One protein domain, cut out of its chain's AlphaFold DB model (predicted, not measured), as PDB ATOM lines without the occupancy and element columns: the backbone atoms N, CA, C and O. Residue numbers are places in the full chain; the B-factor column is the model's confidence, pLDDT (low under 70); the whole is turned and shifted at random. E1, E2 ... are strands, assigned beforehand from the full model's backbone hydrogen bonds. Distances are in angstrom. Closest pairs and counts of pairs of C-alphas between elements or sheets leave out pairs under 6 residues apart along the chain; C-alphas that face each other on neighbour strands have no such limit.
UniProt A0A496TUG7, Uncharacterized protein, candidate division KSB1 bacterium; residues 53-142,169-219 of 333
ATOM      1  N   GLN A  53     132.212  98.130 106.870       94.69
ATOM      2  CA  GLN A  53     130.963  98.557 107.498       94.69
ATOM      3  C   GLN A  53     131.118  98.607 109.012       94.69
ATOM      4  O   GLN A  53     131.704  97.708 109.611       94.69
ATOM      5  N   ASN A  54     130.513  99.626 109.622       95.19
ATOM      6  CA  ASN A  54     130.434  99.825 111.064       95.19
ATOM      7  C   ASN A  54     131.799  99.799 111.770       95.19
ATOM      8  O   ASN A  54     131.887  99.304 112.893       95.19
ATOM      9  N   GLU A  55     132.854 100.339 111.149       95.81
ATOM     10  CA  GLU A  55     134.113 100.520 111.871       95.81
ATOM     11  C   GLU A  55     133.890 101.517 113.010       95.81
ATOM     12  O   GLU A  55     133.476 102.657 112.785       95.81
ATOM     13  N   GLU A  56     134.127 101.069 114.240       97.19
ATOM     14  CA  GLU A  56     133.900 101.871 115.434       97.19
ATOM     15  C   GLU A  56     135.091 102.784 115.707       97.19
ATOM     16  O   GLU A  56     136.232 102.331 115.774       97.19
ATOM     17  N   GLN A  57     134.819 104.067 115.932       97.19
ATOM     18  CA  GLN A  57     135.836 105.041 116.313       97.19
ATOM     19  C   GLN A  57     135.331 105.962 117.420       97.19
ATOM     20  O   GLN A  57     134.168 106.369 117.438       97.19
ATOM     21  N   ILE A  58     136.223 106.319 118.345       96.94
ATOM     22  CA  ILE A  58     135.956 107.315 119.390       96.94
ATOM     23  C   ILE A  58     136.638 108.615 118.976       96.94
ATOM     24  O   ILE A  58     137.851 108.763 119.122       96.94
ATOM     25  N   ILE A  59     135.866 109.579 118.470       94.31
ATOM     26  CA  ILE A  59     136.441 110.838 117.983       94.31
ATOM     27  C   ILE A  59     136.702 111.779 119.162       94.31
ATOM     28  O   ILE A  59     135.785 112.383 119.718       94.31
ATOM     29  N   SER A  60     137.974 111.915 119.543       91.06
ATOM     30  CA  SER A  60     138.408 112.739 120.679       91.06
ATOM     31  C   SER A  60     138.928 114.108 120.226       91.06
ATOM     32  O   SER A  60     140.053 114.236 119.742       91.06
ATOM     33  N   GLY A  61     138.128 115.159 120.420       90.19
ATOM     34  CA  GLY A  61     138.477 116.524 120.018       90.19
ATOM     35  C   GLY A  61     138.602 116.691 118.499       90.19
ATOM     36  O   GLY A  61     137.996 115.949 117.739       90.19
ATOM     37  N   THR A  62     139.365 117.692 118.057       94.44
ATOM     38  CA  THR A  62     139.599 118.034 116.635       94.44
ATOM     39  C   THR A  62     140.814 117.327 116.023       94.44
ATOM     40  O   THR A  62     141.238 117.650 114.918       94.44
ATOM     41  N   ARG A  63     141.418 116.378 116.746       95.00
ATOM     42  CA  ARG A  63     142.588 115.635 116.262       95.00
ATOM     43  C   ARG A  63     142.167 114.547 115.278       95.00
ATOM     44  O   ARG A  63     141.078 113.988 115.389       95.00
ATOM     45  N   GLU A  64     143.062 114.232 114.347       95.25
ATOM     46  CA  GLU A  64     142.909 113.089 113.447       95.25
ATOM     47  C   GLU A  64     142.905 111.775 114.245       95.25
ATOM     48  O   GLU A  64     143.810 111.518 115.041       95.25
ATOM     49  N   ASN A  65     141.897 110.942 114.003       96.00
ATOM     50  CA  ASN A  65     141.799 109.562 114.467       96.00
ATOM     51  C   ASN A  65     142.013 108.661 113.251       96.00
ATOM     52  O   ASN A  65     141.405 108.886 112.203       96.00
ATOM     53  N   TYR A  66     142.908 107.686 113.365       95.12
ATOM     54  CA  TYR A  66     143.232 106.796 112.254       95.12
ATOM     55  C   TYR A  66     142.257 105.629 112.214       95.12
ATOM     56  O   TYR A  66     142.011 104.983 113.230       95.12
ATOM     57  N   LEU A  67     141.745 105.371 111.020       95.38
ATOM     58  CA  LEU A  67     140.967 104.194 110.691       95.38
ATOM     59  C   LEU A  67     141.897 102.993 110.529       95.38
ATOM     60  O   LEU A  67     143.100 103.132 110.277       95.38
ATOM     61  N   ASN A  68     141.329 101.798 110.637       91.75
ATOM     62  CA  ASN A  68     142.057 100.542 110.472       91.75
ATOM     63  C   ASN A  68     142.608 100.376 109.048       91.75
ATOM     64  O   ASN A  68     143.578  99.642 108.826       91.75
ATOM     65  N   HIS A  69     142.012 101.067 108.073       90.56
ATOM     66  CA  HIS A  69     142.423 101.016 106.680       90.56
ATOM     67  C   HIS A  69     142.731 102.403 106.105       90.56
ATOM     68  O   HIS A  69     142.126 103.414 106.446       90.56
ATOM     69  N   LYS A  70     143.705 102.415 105.192       89.69
ATOM     70  CA  LYS A  70     144.140 103.574 104.400       89.69
ATOM     71  C   LYS A  70     143.591 103.484 102.980       89.69
ATOM     72  O   LYS A  70     143.048 102.441 102.617       89.69
ATOM     73  N   ASN A  71     143.837 104.519 102.175       89.69
ATOM     74  CA  ASN A  71     143.404 104.609 100.778       89.69
ATOM     75  C   ASN A  71     141.895 104.403 100.663       89.69
ATOM     76  O   ASN A  71     141.424 103.402 100.139       89.69
ATOM     77  N   ILE A  72     141.125 105.310 101.240       93.31
ATOM     78  CA  ILE A  72     139.667 105.274 101.181       93.31
ATOM     79  C   ILE A  72     139.232 105.879  99.844       93.31
ATOM     80  O   ILE A  72     139.748 106.918  99.442       93.31
ATOM     81  N   VAL A  73     138.291 105.240  99.148       92.94
ATOM     82  CA  VAL A  73     137.695 105.785  97.924       92.94
ATOM     83  C   VAL A  73     137.016 107.107  98.275       92.94
ATOM     84  O   VAL A  73     136.221 107.166  99.216       92.94
ATOM     85  N   VAL A  74     137.330 108.156  97.518       94.56
ATOM     86  CA  VAL A  74     136.781 109.502  97.726       94.56
ATOM     87  C   VAL A  74     135.248 109.466  97.714       94.56
ATOM     88  O   VAL A  74     134.653 108.817  96.854       94.56
ATOM     89  N   ASP A  75     134.634 110.140  98.689       96.06
ATOM     90  CA  ASP A  75     133.180 110.246  98.903       96.06
ATOM     91  C   ASP A  75     132.452 108.899  99.092       96.06
ATOM     92  O   ASP A  75     131.238 108.793  98.911       96.06
ATOM     93  N   SER A  76     133.184 107.839  99.445       96.31
ATOM     94  CA  SER A  76     132.588 106.537  99.761       96.31
ATOM     95  C   SER A  76     132.217 106.375 101.231       96.31
ATOM     96  O   SER A  76     131.578 105.384 101.592       96.31
ATOM     97  N   GLU A  77     132.655 107.301 102.080       97.25
ATOM     98  CA  GLU A  77     132.466 107.239 103.513       97.25
ATOM     99  C   GLU A  77     131.051 107.634 103.941       97.25
ATOM    100  O   GLU A  77     130.402 108.514 103.375       97.25
ATOM    101  N   ARG A  78     130.584 107.002 105.011       97.81
ATOM    102  CA  ARG A  78     129.347 107.333 105.705       97.81
ATOM    103  C   ARG A  78     129.604 107.270 107.201       97.81
ATOM    104  O   ARG A  78     129.724 106.190 107.777       97.81
ATOM    105  N   VAL A  79     129.677 108.441 107.823       97.94
ATOM    106  CA  VAL A  79     129.899 108.586 109.266       97.94
ATOM    107  C   VAL A  79     128.548 108.702 109.956       97.94
ATOM    108  O   VAL A  79     127.746 109.576 109.624       97.94
ATOM    109  N   LYS A  80     128.283 107.822 110.919       98.06
ATOM    110  CA  LYS A  80     126.996 107.743 111.612       98.06
ATOM    111  C   LYS A  80     127.160 107.514 113.113       98.06
ATOM    112  O   LYS A  80     128.123 106.895 113.553       98.06
ATOM    113  N   LYS A  81     126.223 108.003 113.922       97.81
ATOM    114  CA  LYS A  81     126.146 107.738 115.371       97.81
ATOM    115  C   LYS A  81     124.823 107.068 115.690       97.81
ATOM    116  O   LYS A  81     123.789 107.466 115.161       97.81
ATOM    117  N   GLU A  82     124.868 106.060 116.548       97.75
ATOM    118  CA  GLU A  82     123.659 105.458 117.099       97.75
ATOM    119  C   GLU A  82     122.963 106.458 118.028       97.75
ATOM    120  O   GLU A  82     123.576 107.018 118.942       97.75
ATOM    121  N   VAL A  83     121.675 106.686 117.782       97.81
ATOM    122  CA  VAL A  83     120.811 107.524 118.609       97.81
ATOM    123  C   VAL A  83     119.564 106.728 118.957       97.81
ATOM    124  O   VAL A  83     118.900 106.180 118.081       97.81
ATOM    125  N   ARG A  84     119.231 106.680 120.246       97.56
ATOM    126  CA  ARG A  84     117.983 106.085 120.725       97.56
ATOM    127  C   ARG A  84     116.871 107.128 120.711       97.56
ATOM    128  O   ARG A  84     117.073 108.239 121.202       97.56
ATOM    129  N   VAL A  85     115.699 106.762 120.200       97.19
ATOM    130  CA  VAL A  85     114.514 107.627 120.246       97.19
ATOM    131  C   VAL A  85     113.965 107.688 121.671       97.19
ATOM    132  O   VAL A  85     113.700 106.656 122.290       97.19
ATOM    133  N   LEU A  86     113.847 108.907 122.203       95.00
ATOM    134  CA  LEU A  86     113.298 109.209 123.525       95.00
ATOM    135  C   LEU A  86     112.487 110.518 123.450       95.00
ATOM    136  O   LEU A  86     113.059 111.534 123.047       95.00
ATOM    137  N   PRO A  87     111.201 110.540 123.863       96.31
ATOM    138  CA  PRO A  87     110.363 109.405 124.299       96.31
ATOM    139  C   PRO A  87     110.056 108.414 123.151       96.31
ATOM    140  O   PRO A  87     110.353 108.745 122.007       96.31
ATOM    141  N   PRO A  88     109.489 107.214 123.420       96.75
ATOM    142  CA  PRO A  88     109.036 106.313 122.357       96.75
ATOM    143  C   PRO A  88     108.046 106.998 121.415       96.75
ATOM    144  O   PRO A  88     107.246 107.839 121.831       96.75
ATOM    145  N   GLU A  89     108.077 106.599 120.149       97.69
ATOM    146  CA  GLU A  89     107.195 107.152 119.132       97.69
ATOM    147  C   GLU A  89     105.831 106.461 119.182       97.69
ATOM    148  O   GLU A  89     105.745 105.234 119.177       97.69
ATOM    149  N   VAL A  90     104.756 107.244 119.250       97.56
ATOM    150  CA  VAL A  90     103.387 106.717 119.245       97.56
ATOM    151  C   VAL A  90     102.840 106.798 117.830       97.56
ATOM    152  O   VAL A  90     102.669 107.893 117.296       97.56
ATOM    153  N   ILE A  91     102.513 105.649 117.245       97.12
ATOM    154  CA  ILE A  91     101.921 105.561 115.907       97.12
ATOM    155  C   ILE A  91     100.559 104.873 115.955       97.12
ATOM    156  O   ILE A  91     100.210 104.214 116.934       97.12
ATOM    157  N   THR A  92      99.779 105.023 114.886       95.81
ATOM    158  CA  THR A  92      98.489 104.338 114.716       95.81
ATOM    159  C   THR A  92      98.561 103.443 113.491       95.81
ATOM    160  O   THR A  92      98.804 103.929 112.390       95.81
ATOM    161  N   PHE A  93      98.335 102.143 113.661       92.81
ATOM    162  CA  PHE A  93      98.199 101.229 112.534       92.81
ATOM    163  C   PHE A  93      96.825 101.379 111.876       92.81
ATOM    164  O   PHE A  93      95.796 101.168 112.523       92.81
ATOM    165  N   THR A  94      96.814 101.664 110.574       86.88
ATOM    166  CA  THR A  94      95.623 101.720 109.713       86.88
ATOM    167  C   THR A  94      95.535 100.466 108.836       86.88
ATOM    168  O   THR A  94      95.655 100.502 107.614       86.88
ATOM    169  N   GLY A  95      95.350  99.300 109.463       83.31
ATOM    170  CA  GLY A  95      95.328  98.020 108.746       83.31
ATOM    171  C   GLY A  95      96.726  97.568 108.312       83.31
ATOM    172  O   GLY A  95      97.619  97.495 109.149       83.31
ATOM    173  N   SER A  96      96.904  97.224 107.031       87.62
ATOM    174  CA  SER A  96      98.156  96.685 106.463       87.62
ATOM    175  C   SER A  96      99.022  97.724 105.736       87.62
ATOM    176  O   SER A  96      99.971  97.362 105.036       87.62
ATOM    177  N   GLU A  97      98.692  99.008 105.864       92.94
ATOM    178  CA  GLU A  97      99.440 100.098 105.239       92.94
ATOM    179  C   GLU A  97     100.758 100.381 105.970       92.94
ATOM    180  O   GLU A  97     100.883 100.186 107.181       92.94
ATOM    181  N   TRP A  98     101.752 100.854 105.214       96.44
ATOM    182  CA  TRP A  98     103.018 101.323 105.768       96.44
ATOM    183  C   TRP A  98     102.843 102.689 106.430       96.44
ATOM    184  O   TRP A  98     102.398 103.645 105.798       96.44
ATOM    185  N   VAL A  99     103.272 102.780 107.682       97.12
ATOM    186  CA  VAL A  99     103.337 103.997 108.487       97.12
ATOM    187  C   VAL A  99     104.799 104.423 108.590       97.12
ATOM    188  O   VAL A  99     105.673 103.590 108.827       97.12
ATOM    189  N   ASN A 100     105.080 105.711 108.387       97.62
ATOM    190  CA  ASN A 100     106.426 106.257 108.571       97.62
ATOM    191  C   ASN A 100     106.681 106.517 110.058       97.62
ATOM    192  O   ASN A 100     105.820 107.075 110.737       97.62
ATOM    193  N   LEU A 101     107.873 106.164 110.520       97.69
ATOM    194  CA  LEU A 101     108.439 106.629 111.780       97.69
ATOM    195  C   LEU A 101     109.149 107.973 111.570       97.69
ATOM    196  O   LEU A 101     109.403 108.400 110.440       97.69
ATOM    197  N   GLY A 102     109.487 108.646 112.664       97.56
ATOM    198  CA  GLY A 102     110.143 109.950 112.652       97.56
ATOM    199  C   GLY A 102     111.579 109.923 112.125       97.56
ATOM    200  O   GLY A 102     112.120 110.976 111.774       97.56
ATOM    201  N   ASN A 103     112.216 108.748 112.058       98.06
ATOM    202  CA  ASN A 103     113.590 108.600 111.587       98.06
ATOM    203  C   ASN A 103     113.764 107.436 110.598       98.06
ATOM    204  O   ASN A 103     113.144 106.382 110.721       98.06
ATOM    205  N   ASN A 104     114.686 107.639 109.655       97.69
ATOM    206  CA  ASN A 104     115.172 106.627 108.717       97.69
ATOM    207  C   ASN A 104     116.389 105.893 109.305       97.69
ATOM    208  O   ASN A 104     116.858 106.237 110.389       97.69
ATOM    209  N   ASP A 105     116.939 104.925 108.565       96.50
ATOM    210  CA  ASP A 105     118.161 104.200 108.951       96.50
ATOM    211  C   ASP A 105     118.083 103.571 110.350       96.50
ATOM    212  O   ASP A 105     118.993 103.684 111.182       96.50
ATOM    213  N   ILE A 106     116.964 102.901 110.610       97.88
ATOM    214  CA  ILE A 106     116.706 102.225 111.877       97.88
ATOM    215  C   ILE A 106     117.668 101.045 112.030       97.88
ATOM    216  O   ILE A 106     117.897 100.270 111.096       97.88
ATOM    217  N   ILE A 107     118.231 100.884 113.226       97.00
ATOM    218  CA  ILE A 107     119.177  99.809 113.516       97.00
ATOM    219  C   ILE A 107     118.407  98.504 113.704       97.00
ATOM    220  O   ILE A 107     117.584  98.365 114.616       97.00
ATOM    221  N   LYS A 108     118.702  97.522 112.847       96.44
ATOM    222  CA  LYS A 108     118.080  96.197 112.908       96.44
ATOM    223  C   LYS A 108     118.273  95.547 114.279       96.44
ATOM    224  O   LYS A 108     119.374  95.556 114.820       96.44
ATOM    225  N   GLY A 109     117.196  94.982 114.824       96.12
ATOM    226  CA  GLY A 109     117.193  94.326 116.138       96.12
ATOM    227  C   GLY A 109     117.049  95.264 117.342       96.12
ATOM    228  O   GLY A 109     117.010  94.780 118.470       96.12
ATOM    229  N   THR A 110     116.946  96.582 117.136       97.44
ATOM    230  CA  THR A 110     116.696  97.546 118.230       97.44
ATOM    231  C   THR A 110     115.225  97.937 118.377       97.44
ATOM    232  O   THR A 110     114.860  98.565 119.370       97.44
ATOM    233  N   VAL A 111     114.387  97.571 117.402       97.94
ATOM    234  CA  VAL A 111     112.964  97.919 117.363       97.94
ATOM    235  C   VAL A 111     112.189  97.044 118.340       97.94
ATOM    236  O   VAL A 111     112.278  95.820 118.293       97.94
ATOM    237  N   LYS A 112     111.401  97.682 119.202       97.88
ATOM    238  CA  LYS A 112     110.413  97.033 120.060       97.88
ATOM    239  C   LYS A 112     109.096  97.776 119.950       97.88
ATOM    240  O   LYS A 112     109.067  99.002 120.075       97.88
ATOM    241  N   VAL A 113     108.023  97.035 119.716       97.38
ATOM    242  CA  VAL A 113     106.683  97.587 119.522       97.38
ATOM    243  C   VAL A 113     105.797  97.046 120.625       97.38
ATOM    244  O   VAL A 113     105.701  95.835 120.796       97.38
ATOM    245  N   TYR A 114     105.149  97.946 121.348       97.25
ATOM    246  CA  TYR A 114     104.196  97.610 122.393       97.25
ATOM    247  C   TYR A 114     102.845  98.243 122.093       97.25
ATOM    248  O   TYR A 114     102.762  99.249 121.383       97.25
ATOM    249  N   ASP A 115     101.779  97.700 122.664       94.38
ATOM    250  CA  ASP A 115     100.527  98.442 122.779       94.38
ATOM    251  C   ASP A 115     100.699  99.742 123.599       94.38
ATOM    252  O   ASP A 115     101.762 100.045 124.151       94.38
ATOM    253  N   LEU A 116      99.660 100.582 123.631       92.94
ATOM    254  CA  LEU A 116      99.717 101.871 124.337       92.94
ATOM    255  C   LEU A 116     100.051 101.731 125.830       92.94
ATOM    256  O   LEU A 116     100.695 102.624 126.396       92.94
ATOM    257  N   GLU A 117      99.596 100.644 126.447       92.50
ATOM    258  CA  GLU A 117      99.739 100.362 127.876       92.50
ATOM    259  C   GLU A 117     101.066  99.658 128.209       92.50
ATOM    260  O   GLU A 117     101.433  99.587 129.378       92.50
ATOM    261  N   GLU A 118     101.846  99.264 127.194       91.44
ATOM    262  CA  GLU A 118     103.108  98.522 127.320       91.44
ATOM    263  C   GLU A 118     102.955  97.124 127.946       91.44
ATOM    264  O   GLU A 118     103.902  96.573 128.504       91.44
ATOM    265  N   GLU A 119     101.770  96.527 127.824       90.12
ATOM    266  CA  GLU A 119     101.461  95.203 128.363       90.12
ATOM    267  C   GLU A 119     101.834  94.083 127.387       90.12
ATOM    268  O   GLU A 119     102.270  93.006 127.803       90.12
ATOM    269  N   ILE A 120     101.683  94.333 126.081       93.31
ATOM    270  CA  ILE A 120     101.871  93.319 125.040       93.31
ATOM    271  C   ILE A 120     102.971  93.758 124.076       93.31
ATOM    272  O   ILE A 120     102.796  94.693 123.292       93.31
ATOM    273  N   GLU A 121     104.095  93.034 124.088       96.12
ATOM    274  CA  GLU A 121     105.140  93.166 123.068       96.12
ATOM    275  C   GLU A 121     104.709  92.452 121.783       96.12
ATOM    276  O   GLU A 121     104.416  91.254 121.773       96.12
ATOM    277  N   MET A 122     104.685  93.197 120.684       95.38
ATOM    278  CA  MET A 122     104.454  92.672 119.344       95.38
ATOM    279  C   MET A 122     105.756  92.080 118.788       95.38
ATOM    280  O   MET A 122     106.846  92.594 119.041       95.38
ATOM    281  N   VAL A 123     105.657  91.022 117.983       95.88
ATOM    282  CA  VAL A 123     106.812  90.292 117.434       95.88
ATOM    283  C   VAL A 123     107.007  90.612 115.947       95.88
ATOM    284  O   VAL A 123     106.080  90.470 115.148       95.88
ATOM    285  N   GLU A 124     108.217  91.013 115.546       96.06
ATOM    286  CA  GLU A 124     108.553  91.285 114.136       96.06
ATOM    287  C   GLU A 124     108.436  90.013 113.277       96.06
ATOM    288  O   GLU A 124     108.807  88.917 113.696       96.06
ATOM    289  N   GLY A 125     107.895  90.142 112.065       94.88
ATOM    290  CA  GLY A 125     107.605  89.032 111.153       94.88
ATOM    291  C   GLY A 125     106.346  88.245 111.521       94.88
ATOM    292  O   GLY A 125     105.858  87.466 110.701       94.88
ATOM    293  N   LYS A 126     105.802  88.475 112.722       93.56
ATOM    294  CA  LYS A 126     104.505  87.969 113.152       93.56
ATOM    295  C   LYS A 126     103.477  89.093 113.147       93.56
ATOM    296  O   LYS A 126     102.634  89.163 112.268       93.56
ATOM    297  N   ASP A 127     103.565  90.006 114.095       93.62
ATOM    298  CA  ASP A 127     102.544  91.027 114.311       93.62
ATOM    299  C   ASP A 127     102.793  92.291 113.464       93.62
ATOM    300  O   ASP A 127     101.853  93.021 113.132       93.62
ATOM    301  N   TYR A 128     104.047  92.547 113.077       95.81
ATOM    302  CA  TYR A 128     104.445  93.685 112.243       95.81
ATOM    303  C   TYR A 128     105.649  93.368 111.344       95.81
ATOM    304  O   TYR A 128     106.361  92.391 111.560       95.81
ATOM    305  N   GLU A 129     105.885  94.209 110.337       96.75
ATOM    306  CA  GLU A 129     107.051  94.165 109.443       96.75
ATOM    307  C   GLU A 129     107.709  95.553 109.376       96.75
ATOM    308  O   GLU A 129     107.007  96.569 109.420       96.75
ATOM    309  N   MET A 130     109.042  95.590 109.259       97.94
ATOM    310  CA  MET A 130     109.857  96.808 109.221       97.94
ATOM    311  C   MET A 130     110.611  96.966 107.899       97.94
ATOM    312  O   MET A 130     111.271  96.040 107.431       97.94
ATOM    313  N   ASP A 131     110.612  98.183 107.364       97.94
ATOM    314  CA  ASP A 131     111.558  98.649 106.349       97.94
ATOM    315  C   ASP A 131     112.583  99.573 107.029       97.94
ATOM    316  O   ASP A 131     112.350 100.766 107.237       97.94
ATOM    317  N   TYR A 132     113.711  98.981 107.430       97.44
ATOM    318  CA  TYR A 132     114.748  99.637 108.229       97.44
ATOM    319  C   TYR A 132     115.397 100.855 107.548       97.44
ATOM    320  O   TYR A 132     115.506 101.894 108.206       97.44
ATOM    321  N   PRO A 133     115.812 100.793 106.262       96.06
ATOM    322  CA  PRO A 133     116.346 101.963 105.568       96.06
ATOM    323  C   PRO A 133     115.363 103.130 105.500       96.06
ATOM    324  O   PRO A 133     115.763 104.269 105.739       96.06
ATOM    325  N   SER A 134     114.088 102.867 105.184       97.06
ATOM    326  CA  SER A 134     113.102 103.935 104.974       97.06
ATOM    327  C   SER A 134     112.338 104.351 106.232       97.06
ATOM    328  O   SER A 134     111.524 105.269 106.158       97.06
ATOM    329  N   GLY A 135     112.592 103.697 107.368       97.69
ATOM    330  CA  GLY A 135     111.940 104.018 108.633       97.69
ATOM    331  C   GLY A 135     110.445 103.716 108.627       97.69
ATOM    332  O   GLY A 135     109.675 104.444 109.244       97.69
ATOM    333  N   LYS A 136     109.998 102.683 107.902       98.06
ATOM    334  CA  LYS A 136     108.568 102.349 107.804       98.06
ATOM    335  C   LYS A 136     108.227 101.087 108.566       98.06
ATOM    336  O   LYS A 136     109.006 100.140 108.617       98.06
ATOM    337  N   ILE A 137     107.014 101.063 109.100       97.56
ATOM    338  CA  ILE A 137     106.441  99.931 109.818       97.56
ATOM    339  C   ILE A 137     105.019  99.682 109.330       97.56
ATOM    340  O   ILE A 137     104.254 100.620 109.126       97.56
ATOM    341  N   LYS A 138     104.636  98.424 109.142       95.56
ATOM    342  CA  LYS A 138     103.237  98.050 108.885       95.56
ATOM    343  C   LYS A 138     102.824  96.918 109.806       95.56
ATOM    344  O   LYS A 138     103.639  96.067 110.162       95.56
ATOM    345  N   ARG A 139     101.540  96.873 110.148       93.75
ATOM    346  CA  ARG A 139     100.973  95.731 110.859       93.75
ATOM    347  C   ARG A 139     100.748  94.589 109.879       93.75
ATOM    348  O   ARG A 139     100.225  94.785 108.781       93.75
ATOM    349  N   LEU A 140     101.102  93.385 110.298       92.56
ATOM    350  CA  LEU A 140     100.736  92.184 109.570       92.56
ATOM    351  C   LEU A 140      99.327  91.797 110.014       92.56
ATOM    352  O   LEU A 140      99.075  91.451 111.168       92.56
ATOM    353  N   VAL A 141      98.369  91.925 109.097       83.25
ATOM    354  CA  VAL A 141      97.024  91.399 109.321       83.25
ATOM    355  C   VAL A 141      97.124  89.900 109.109       83.25
ATOM    356  O   VAL A 141      97.070  89.422 107.977       83.25
ATOM    357  N   TYR A 142      97.284  89.146 110.194       70.44
ATOM    358  CA  TYR A 142      96.979  87.732 110.109       70.44
ATOM    359  C   TYR A 142      95.500  87.608 109.791       70.44
ATOM    360  O   TYR A 142      94.640  87.975 110.596       70.44
ATOM    361  N   VAL A 169      89.765  99.142 112.764       70.44
ATOM    362  CA  VAL A 169      90.287  99.195 114.134       70.44
ATOM    363  C   VAL A 169      91.604  99.957 114.095       70.44
ATOM    364  O   VAL A 169      92.620  99.422 113.650       70.44
ATOM    365  N   GLU A 170      91.582 101.211 114.537       79.88
ATOM    366  CA  GLU A 170      92.799 101.973 114.801       79.88
ATOM    367  C   GLU A 170      93.500 101.367 116.017       79.88
ATOM    368  O   GLU A 170      92.965 101.394 117.126       79.88
ATOM    369  N   ASN A 171      94.687 100.795 115.813       87.69
ATOM    370  CA  ASN A 171      95.496 100.284 116.914       87.69
ATOM    371  C   ASN A 171      96.689 101.207 117.136       87.69
ATOM    372  O   ASN A 171      97.565 101.307 116.274       87.69
ATOM    373  N   LYS A 172      96.700 101.903 118.272       94.88
ATOM    374  CA  LYS A 172      97.812 102.764 118.666       94.88
ATOM    375  C   LYS A 172      98.873 101.934 119.376       94.88
ATOM    376  O   LYS A 172      98.549 101.128 120.241       94.88
ATOM    377  N   VAL A 173     100.128 102.151 119.013       96.44
ATOM    378  CA  VAL A 173     101.274 101.413 119.552       96.44
ATOM    379  C   VAL A 173     102.409 102.371 119.888       96.44
ATOM    380  O   VAL A 173     102.527 103.441 119.283       96.44
ATOM    381  N   LYS A 174     103.243 101.985 120.851       97.81
ATOM    382  CA  LYS A 174     104.504 102.652 121.180       97.81
ATOM    383  C   LYS A 174     105.657 101.902 120.533       97.81
ATOM    384  O   LYS A 174     105.787 100.691 120.698       97.81
ATOM    385  N   VAL A 175     106.512 102.629 119.827       97.81
ATOM    386  CA  VAL A 175     107.670 102.084 119.120       97.81
ATOM    387  C   VAL A 175     108.940 102.641 119.751       97.81
ATOM    388  O   VAL A 175     109.193 103.847 119.742       97.81
ATOM    389  N   PHE A 176     109.751 101.748 120.307       98.19
ATOM    390  CA  PHE A 176     111.089 102.038 120.810       98.19
ATOM    391  C   PHE A 176     112.101 101.562 119.777       98.19
ATOM    392  O   PHE A 176     112.025 100.418 119.340       98.19
ATOM    393  N   TYR A 177     113.055 102.407 119.392       98.12
ATOM    394  CA  TYR A 177     114.090 102.023 118.434       98.12
ATOM    395  C   TYR A 177     115.344 102.897 118.552       98.12
ATOM    396  O   TYR A 177     115.309 104.004 119.104       98.12
ATOM    397  N   SER A 178     116.458 102.381 118.030       98.19
ATOM    398  CA  SER A 178     117.658 103.160 117.729       98.19
ATOM    399  C   SER A 178     117.756 103.394 116.222       98.19
ATOM    400  O   SER A 178     117.372 102.541 115.421       98.19
ATOM    401  N   TYR A 179     118.308 104.534 115.821       98.19
ATOM    402  CA  TYR A 179     118.579 104.874 114.426       98.19
ATOM    403  C   TYR A 179     119.990 105.435 114.267       98.19
ATOM    404  O   TYR A 179     120.631 105.864 115.233       98.19
ATOM    405  N   TYR A 180     120.486 105.436 113.035       98.06
ATOM    406  CA  TYR A 180     121.756 106.061 112.699       98.06
ATOM    407  C   TYR A 180     121.556 107.527 112.309       98.06
ATOM    408  O   TYR A 180     121.021 107.840 111.248       98.06
ATOM    409  N   LYS A 181     122.061 108.450 113.132       97.75
ATOM    410  CA  LYS A 181     122.216 109.854 112.737       97.75
ATOM    411  C   LYS A 181     123.448 109.983 111.842       97.75
ATOM    412  O   LYS A 181     124.564 109.775 112.317       97.75
ATOM    413  N   ILE A 182     123.244 110.319 110.570       97.69
ATOM    414  CA  ILE A 182     124.324 110.541 109.598       97.69
ATOM    415  C   ILE A 182     124.918 111.940 109.795       97.69
ATOM    416  O   ILE A 182     124.183 112.914 109.961       97.69
ATOM    417  N   PHE A 183     126.242 112.030 109.749       98.12
ATOM    418  CA  PHE A 183     126.987 113.285 109.738       98.12
ATOM    419  C   PHE A 183     127.437 113.641 108.322       98.12
ATOM    420  O   PHE A 183     127.652 112.764 107.483       98.12
ATOM    421  N   LEU A 184     127.605 114.935 108.065       98.12
ATOM    422  CA  LEU A 184     127.972 115.468 106.757       98.12
ATOM    423  C   LEU A 184     129.460 115.832 106.702       98.12
ATOM    424  O   LEU A 184     129.996 116.489 107.600       98.12
ATOM    425  N   LYS A 185     130.119 115.421 105.617       98.00
ATOM    426  CA  LYS A 185     131.503 115.791 105.304       98.00
ATOM    427  C   LYS A 185     131.614 117.309 105.138       98.00
ATOM    428  O   LYS A 185     130.689 117.950 104.646       98.00
ATOM    429  N   ASP A 186     132.728 117.871 105.590       97.44
ATOM    430  CA  ASP A 186     133.068 119.299 105.562       97.44
ATOM    431  C   ASP A 186     132.127 120.208 106.383       97.44
ATOM    432  O   ASP A 186     132.295 121.426 106.405       97.44
ATOM    433  N   ILE A 187     131.176 119.619 107.122       98.00
ATOM    434  CA  ILE A 187     130.294 120.302 108.081       98.00
ATOM    435  C   ILE A 187     130.541 119.753 109.487       98.00
ATOM    436  O   ILE A 187     130.868 120.498 110.411       98.00
ATOM    437  N   ASP A 188     130.421 118.435 109.641       98.25
ATOM    438  CA  ASP A 188     130.568 117.745 110.918       98.25
ATOM    439  C   ASP A 188     131.967 117.140 111.099       98.25
ATOM    440  O   ASP A 188     132.495 117.089 112.214       98.25
ATOM    441  N   TYR A 189     132.582 116.690 110.003       98.19
ATOM    442  CA  TYR A 189     133.894 116.045 109.998       98.19
ATOM    443  C   TYR A 189     134.678 116.332 108.715       98.19
ATOM    444  O   TYR A 189     134.112 116.689 107.688       98.19
ATOM    445  N   SER A 190     135.987 116.112 108.778       97.56
ATOM    446  CA  SER A 190     136.900 116.057 107.635       97.56
ATOM    447  C   SER A 190     137.590 114.695 107.594       97.56
ATOM    448  O   SER A 190     137.912 114.139 108.649       97.56
ATOM    449  N   ILE A 191     137.866 114.180 106.398       97.50
ATOM    450  CA  ILE A 191     138.535 112.891 106.199       97.50
ATOM    451  C   ILE A 191     139.746 113.042 105.272       97.50
ATOM    452  O   ILE A 191     139.699 113.741 104.261       97.50
ATOM    453  N   ASN A 192     140.849 112.381 105.619       97.06
ATOM    454  CA  ASN A 192     142.019 112.221 104.769       97.06
ATOM    455  C   ASN A 192     141.994 110.818 104.155       97.06
ATOM    456  O   ASN A 192     142.316 109.829 104.818       97.06
ATOM    457  N   TYR A 193     141.614 110.752 102.881       95.19
ATOM    458  CA  TYR A 193     141.445 109.505 102.136       95.19
ATOM    459  C   TYR A 193     142.728 108.676 102.026       95.19
ATOM    460  O   TYR A 193     142.704 107.466 102.240       95.19
ATOM    461  N   GLU A 194     143.866 109.316 101.754       89.31
ATOM    462  CA  GLU A 194     145.151 108.627 101.587       89.31
ATOM    463  C   GLU A 194     145.644 108.046 102.917       89.31
ATOM    464  O   GLU A 194     146.034 106.880 103.002       89.31
ATOM    465  N   ARG A 195     145.585 108.843 103.990       91.75
ATOM    466  CA  ARG A 195     146.065 108.424 105.314       91.75
ATOM    467  C   ARG A 195     145.074 107.536 106.058       91.75
ATOM    468  O   ARG A 195     145.498 106.881 107.007       91.75
ATOM    469  N   GLY A 196     143.811 107.507 105.630       95.38
ATOM    470  CA  GLY A 196     142.734 106.814 106.329       95.38
ATOM    471  C   GLY A 196     142.501 107.417 107.708       95.38
ATOM    472  O   GLY A 196     142.549 106.704 108.702       95.38
ATOM    473  N   SER A 197     142.346 108.737 107.801       96.44
ATOM    474  CA  SER A 197     142.121 109.409 109.086       96.44
ATOM    475  C   SER A 197     140.929 110.347 109.039       96.44
ATOM    476  O   SER A 197     140.688 111.003 108.031       96.44
ATOM    477  N   ILE A 198     140.196 110.432 110.144       97.31
ATOM    478  CA  ILE A 198     139.007 111.268 110.305       97.31
ATOM    479  C   ILE A 198     139.178 112.206 111.502       97.31
ATOM    480  O   ILE A 198     139.680 111.815 112.555       97.31
ATOM    481  N   ALA A 199     138.749 113.453 111.358       97.19
ATOM    482  CA  ALA A 199     138.702 114.427 112.441       97.19
ATOM    483  C   ALA A 199     137.328 115.096 112.462       97.19
ATOM    484  O   ALA A 199     136.770 115.384 111.403       97.19
ATOM    485  N   ARG A 200     136.780 115.376 113.650       97.38
ATOM    486  CA  ARG A 200     135.595 116.243 113.736       97.38
ATOM    487  C   ARG A 200     135.988 117.687 113.443       97.38
ATOM    488  O   ARG A 200     137.086 118.120 113.801       97.38
ATOM    489  N   LEU A 201     135.043 118.448 112.916       97.62
ATOM    490  CA  LEU A 201     135.156 119.899 112.837       97.62
ATOM    491  C   LEU A 201     134.645 120.532 114.134       97.62
ATOM    492  O   LEU A 201     133.713 120.027 114.758       97.62
ATOM    493  N   GLU A 202     135.261 121.633 114.568       96.62
ATOM    494  CA  GLU A 202     134.872 122.320 115.811       96.62
ATOM    495  C   GLU A 202     133.442 122.880 115.748       96.62
ATOM    496  O   GLU A 202     132.732 122.865 116.749       96.62
ATOM    497  N   SER A 203     133.002 123.291 114.556       96.31
ATOM    498  CA  SER A 203     131.636 123.733 114.257       96.31
ATOM    499  C   SER A 203     130.629 122.591 114.064       96.31
ATOM    500  O   SER A 203     129.449 122.858 113.850       96.31
ATOM    501  N   GLY A 204     131.091 121.338 114.067       96.88
ATOM    502  CA  GLY A 204     130.295 120.164 113.731       96.88
ATOM    503  C   GLY A 204     129.412 119.652 114.869       96.88
ATOM    504  O   GLY A 204     129.639 119.933 116.044       96.88
ATOM    505  N   ASN A 205     128.436 118.809 114.530       97.50
ATOM    506  CA  ASN A 205     127.505 118.207 115.490       97.50
ATOM    507  C   ASN A 205     128.046 116.944 116.188       97.50
ATOM    508  O   ASN A 205     127.326 116.312 116.966       97.50
ATOM    509  N   ILE A 206     129.284 116.531 115.901       97.44
ATOM    510  CA  ILE A 206     129.921 115.382 116.557       97.44
ATOM    511  C   ILE A 206     130.509 115.850 117.889       97.44
ATOM    512  O   ILE A 206     131.484 116.600 117.923       97.44
ATOM    513  N   GLU A 207     129.954 115.390 119.008       97.06
ATOM    514  CA  GLU A 207     130.476 115.716 120.341       97.06
ATOM    515  C   GLU A 207     131.824 115.023 120.581       97.06
ATOM    516  O   GLU A 207     132.028 113.872 120.188       97.06
ATOM    517  N   SER A 208     132.747 115.702 121.263       96.50
ATOM    518  CA  SER A 208     134.050 115.131 121.609       96.50
ATOM    519  C   SER A 208     133.884 113.914 122.519       96.50
ATOM    520  O   SER A 208     133.179 113.983 123.521       96.50
ATOM    521  N   GLY A 209     134.566 112.818 122.192       96.31
ATOM    522  CA  GLY A 209     134.445 111.538 122.889       96.31
ATOM    523  C   GLY A 209     133.247 110.699 122.437       96.31
ATOM    524  O   GLY A 209     133.032 109.620 122.984       96.31
ATOM    525  N   SER A 210     132.469 111.153 121.445       96.69
ATOM    526  CA  SER A 210     131.395 110.337 120.874       96.69
ATOM    527  C   SER A 210     131.950 109.115 120.153       96.69
ATOM    528  O   SER A 210     132.888 109.214 119.359       96.69
ATOM    529  N   LYS A 211     131.288 107.978 120.375       97.81
ATOM    530  CA  LYS A 211     131.422 106.790 119.538       97.81
ATOM    531  C   LYS A 211     130.668 107.013 118.226       97.81
ATOM    532  O   LYS A 211     129.477 107.333 118.243       97.81
ATOM    533  N   VAL A 212     131.366 106.854 117.110       97.94
ATOM    534  CA  VAL A 212     130.796 106.871 115.761       97.94
ATOM    535  C   VAL A 212     131.110 105.561 115.051       97.94
ATOM    536  O   VAL A 212     132.055 104.855 115.398       97.94
ATOM    537  N   TYR A 213     130.304 105.266 114.047       98.00
ATOM    538  CA  TYR A 213     130.431 104.139 113.143       98.00
ATOM    539  C   TYR A 213     130.714 104.687 111.754       98.00
ATOM    540  O   TYR A 213     130.089 105.664 111.332       98.00
ATOM    541  N   ILE A 214     131.660 104.084 111.049       98.00
ATOM    542  CA  ILE A 214     132.094 104.571 109.746       98.00
ATOM    543  C   ILE A 214     131.997 103.412 108.767       98.00
ATOM    544  O   ILE A 214     132.644 102.379 108.939       98.00
ATOM    545  N   ASP A 215     131.160 103.587 107.749       97.38
ATOM    546  CA  ASP A 215     131.163 102.725 106.571       97.38
ATOM    547  C   ASP A 215     132.013 103.408 105.501       97.38
ATOM    548  O   ASP A 215     131.933 104.627 105.363       97.38
ATOM    549  N   TYR A 216     132.823 102.674 104.747       96.50
ATOM    550  CA  TYR A 216     133.588 103.248 103.639       96.50
ATOM    551  C   TYR A 216     134.046 102.179 102.650       96.50
ATOM    552  O   TYR A 216     134.078 100.989 102.961       96.50
ATOM    553  N   LYS A 217     134.417 102.602 101.438       93.38
ATOM    554  CA  LYS A 217     135.083 101.728 100.470       93.38
ATOM    555  C   LYS A 217     136.577 101.985 100.508       93.38
ATOM    556  O   LYS A 217     137.029 103.119 100.414       93.38
ATOM    557  N   LYS A 218     137.355 100.926 100.616       90.56
ATOM    558  CA  LYS A 218     138.800 100.931 100.472       90.56
ATOM    559  C   LYS A 218     139.147 100.850  98.991       90.56
ATOM    560  O   LYS A 218     138.699  99.950  98.283       90.56
ATOM    561  N   GLU A 219     139.951 101.793  98.533       85.12
ATOM    562  CA  GLU A 219     140.605 101.727  97.243       85.12
ATOM    563  C   GLU A 219     141.719 100.686  97.338       85.12
ATOM    564  O   GLU A 219     142.679 100.806  98.110       85.12
TER     565      GLU A 219
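What this domain is: This is residues 53 to 142 and 169 to 219 of the 333 residues of an uncharacterized protein of candidate division KSB1 bacterium (UniProt A0A496TUG7). Two small strand lobes stand at opposite ends of a long, twisted two-strand ribbon, E2 beside E8. In one lobe the hairpin E9 and E10 is partly face to face with E1 and E11; in the other the hairpin E5 and E6 is partly face to face with the sheet E3, E7, E4. The printed part has 141 residues, with no named helix and eleven named strands, E1 to E11 in chain order; the class is all strand, though only 58 residues are in named strands. The sheets, E1 - E11 - E2 - E8, E3 - E7 - E4, E5 - E6 and E9 - E10, are antiparallel. The whole is loose, with a radius of gyration of the C-alphas of 18.5 A, and spans 56 by 28 by 20 A, only just a rod.

Where its parts are: E1, residues 53 to 59, begins at C-alpha 53 (130.963, 98.557, 107.498) and is 17.1 A long. E2 is residues 78 to 84, 18.9 A long, with C-alpha 84 at (117.983, 106.085, 120.725). E3 is residues 89 to 93, E4 112 to 115, E5 128 to 131 and E6 136 to 139. E7, residues 171 to 176, 16.2 A long, runs on into E8, residues 178 to 182, across a break of 1 residue, at 63 degrees. E9 is residues 189 to 192 and E10 197 to 200. E11, residues 210 to 217, is 22.5 A long and ends at C-alpha 217 (135.083, 101.728, 100.470).

How they stand to each other: The sheet E1, E11, E2, E8 is strongly twisted, its strands' lines turning by 104 degrees from edge to edge. E1 pairs with E11 through N 57 and O 212, 2.9 A. The pairing of E2 is staggered: residues 78 to 80 pair with E11, N 80 and O 213 being 2.8 A apart, and residues 80 to 84 with E8, N 83 and O 179 being 2.9 A apart. E7 is the inner strand of its sheet, with N 91 and O 173 at 3.0 A to E3 and N 114 and O 174 at 2.9 A to E4. In the hairpin E5 and E6, N 129 and O 138 are 2.9 A apart. The closest C-alphas of E3 and E6, those of Phe 93 and Arg 139, are 6.4 A apart. In the hairpin E9 and E10, N 190 and O 199 are 2.8 A apart. The closest C-alphas of E1 and E10, those of Ile 59 and Arg 200, are 6.9 A apart.

The domain as a whole: The two C-alphas farthest apart, those of Val 169 and Arg 195, are 57.2 A apart. Residues 143 to 168 are not printed; C-alphas 142 and 169 are 13.9 A apart across this cut. The links E1 to E2, E3 to E4 and E4 to E5 are long. The mean pLDDT of the printed part is 95.1, and no printed residue is under 70.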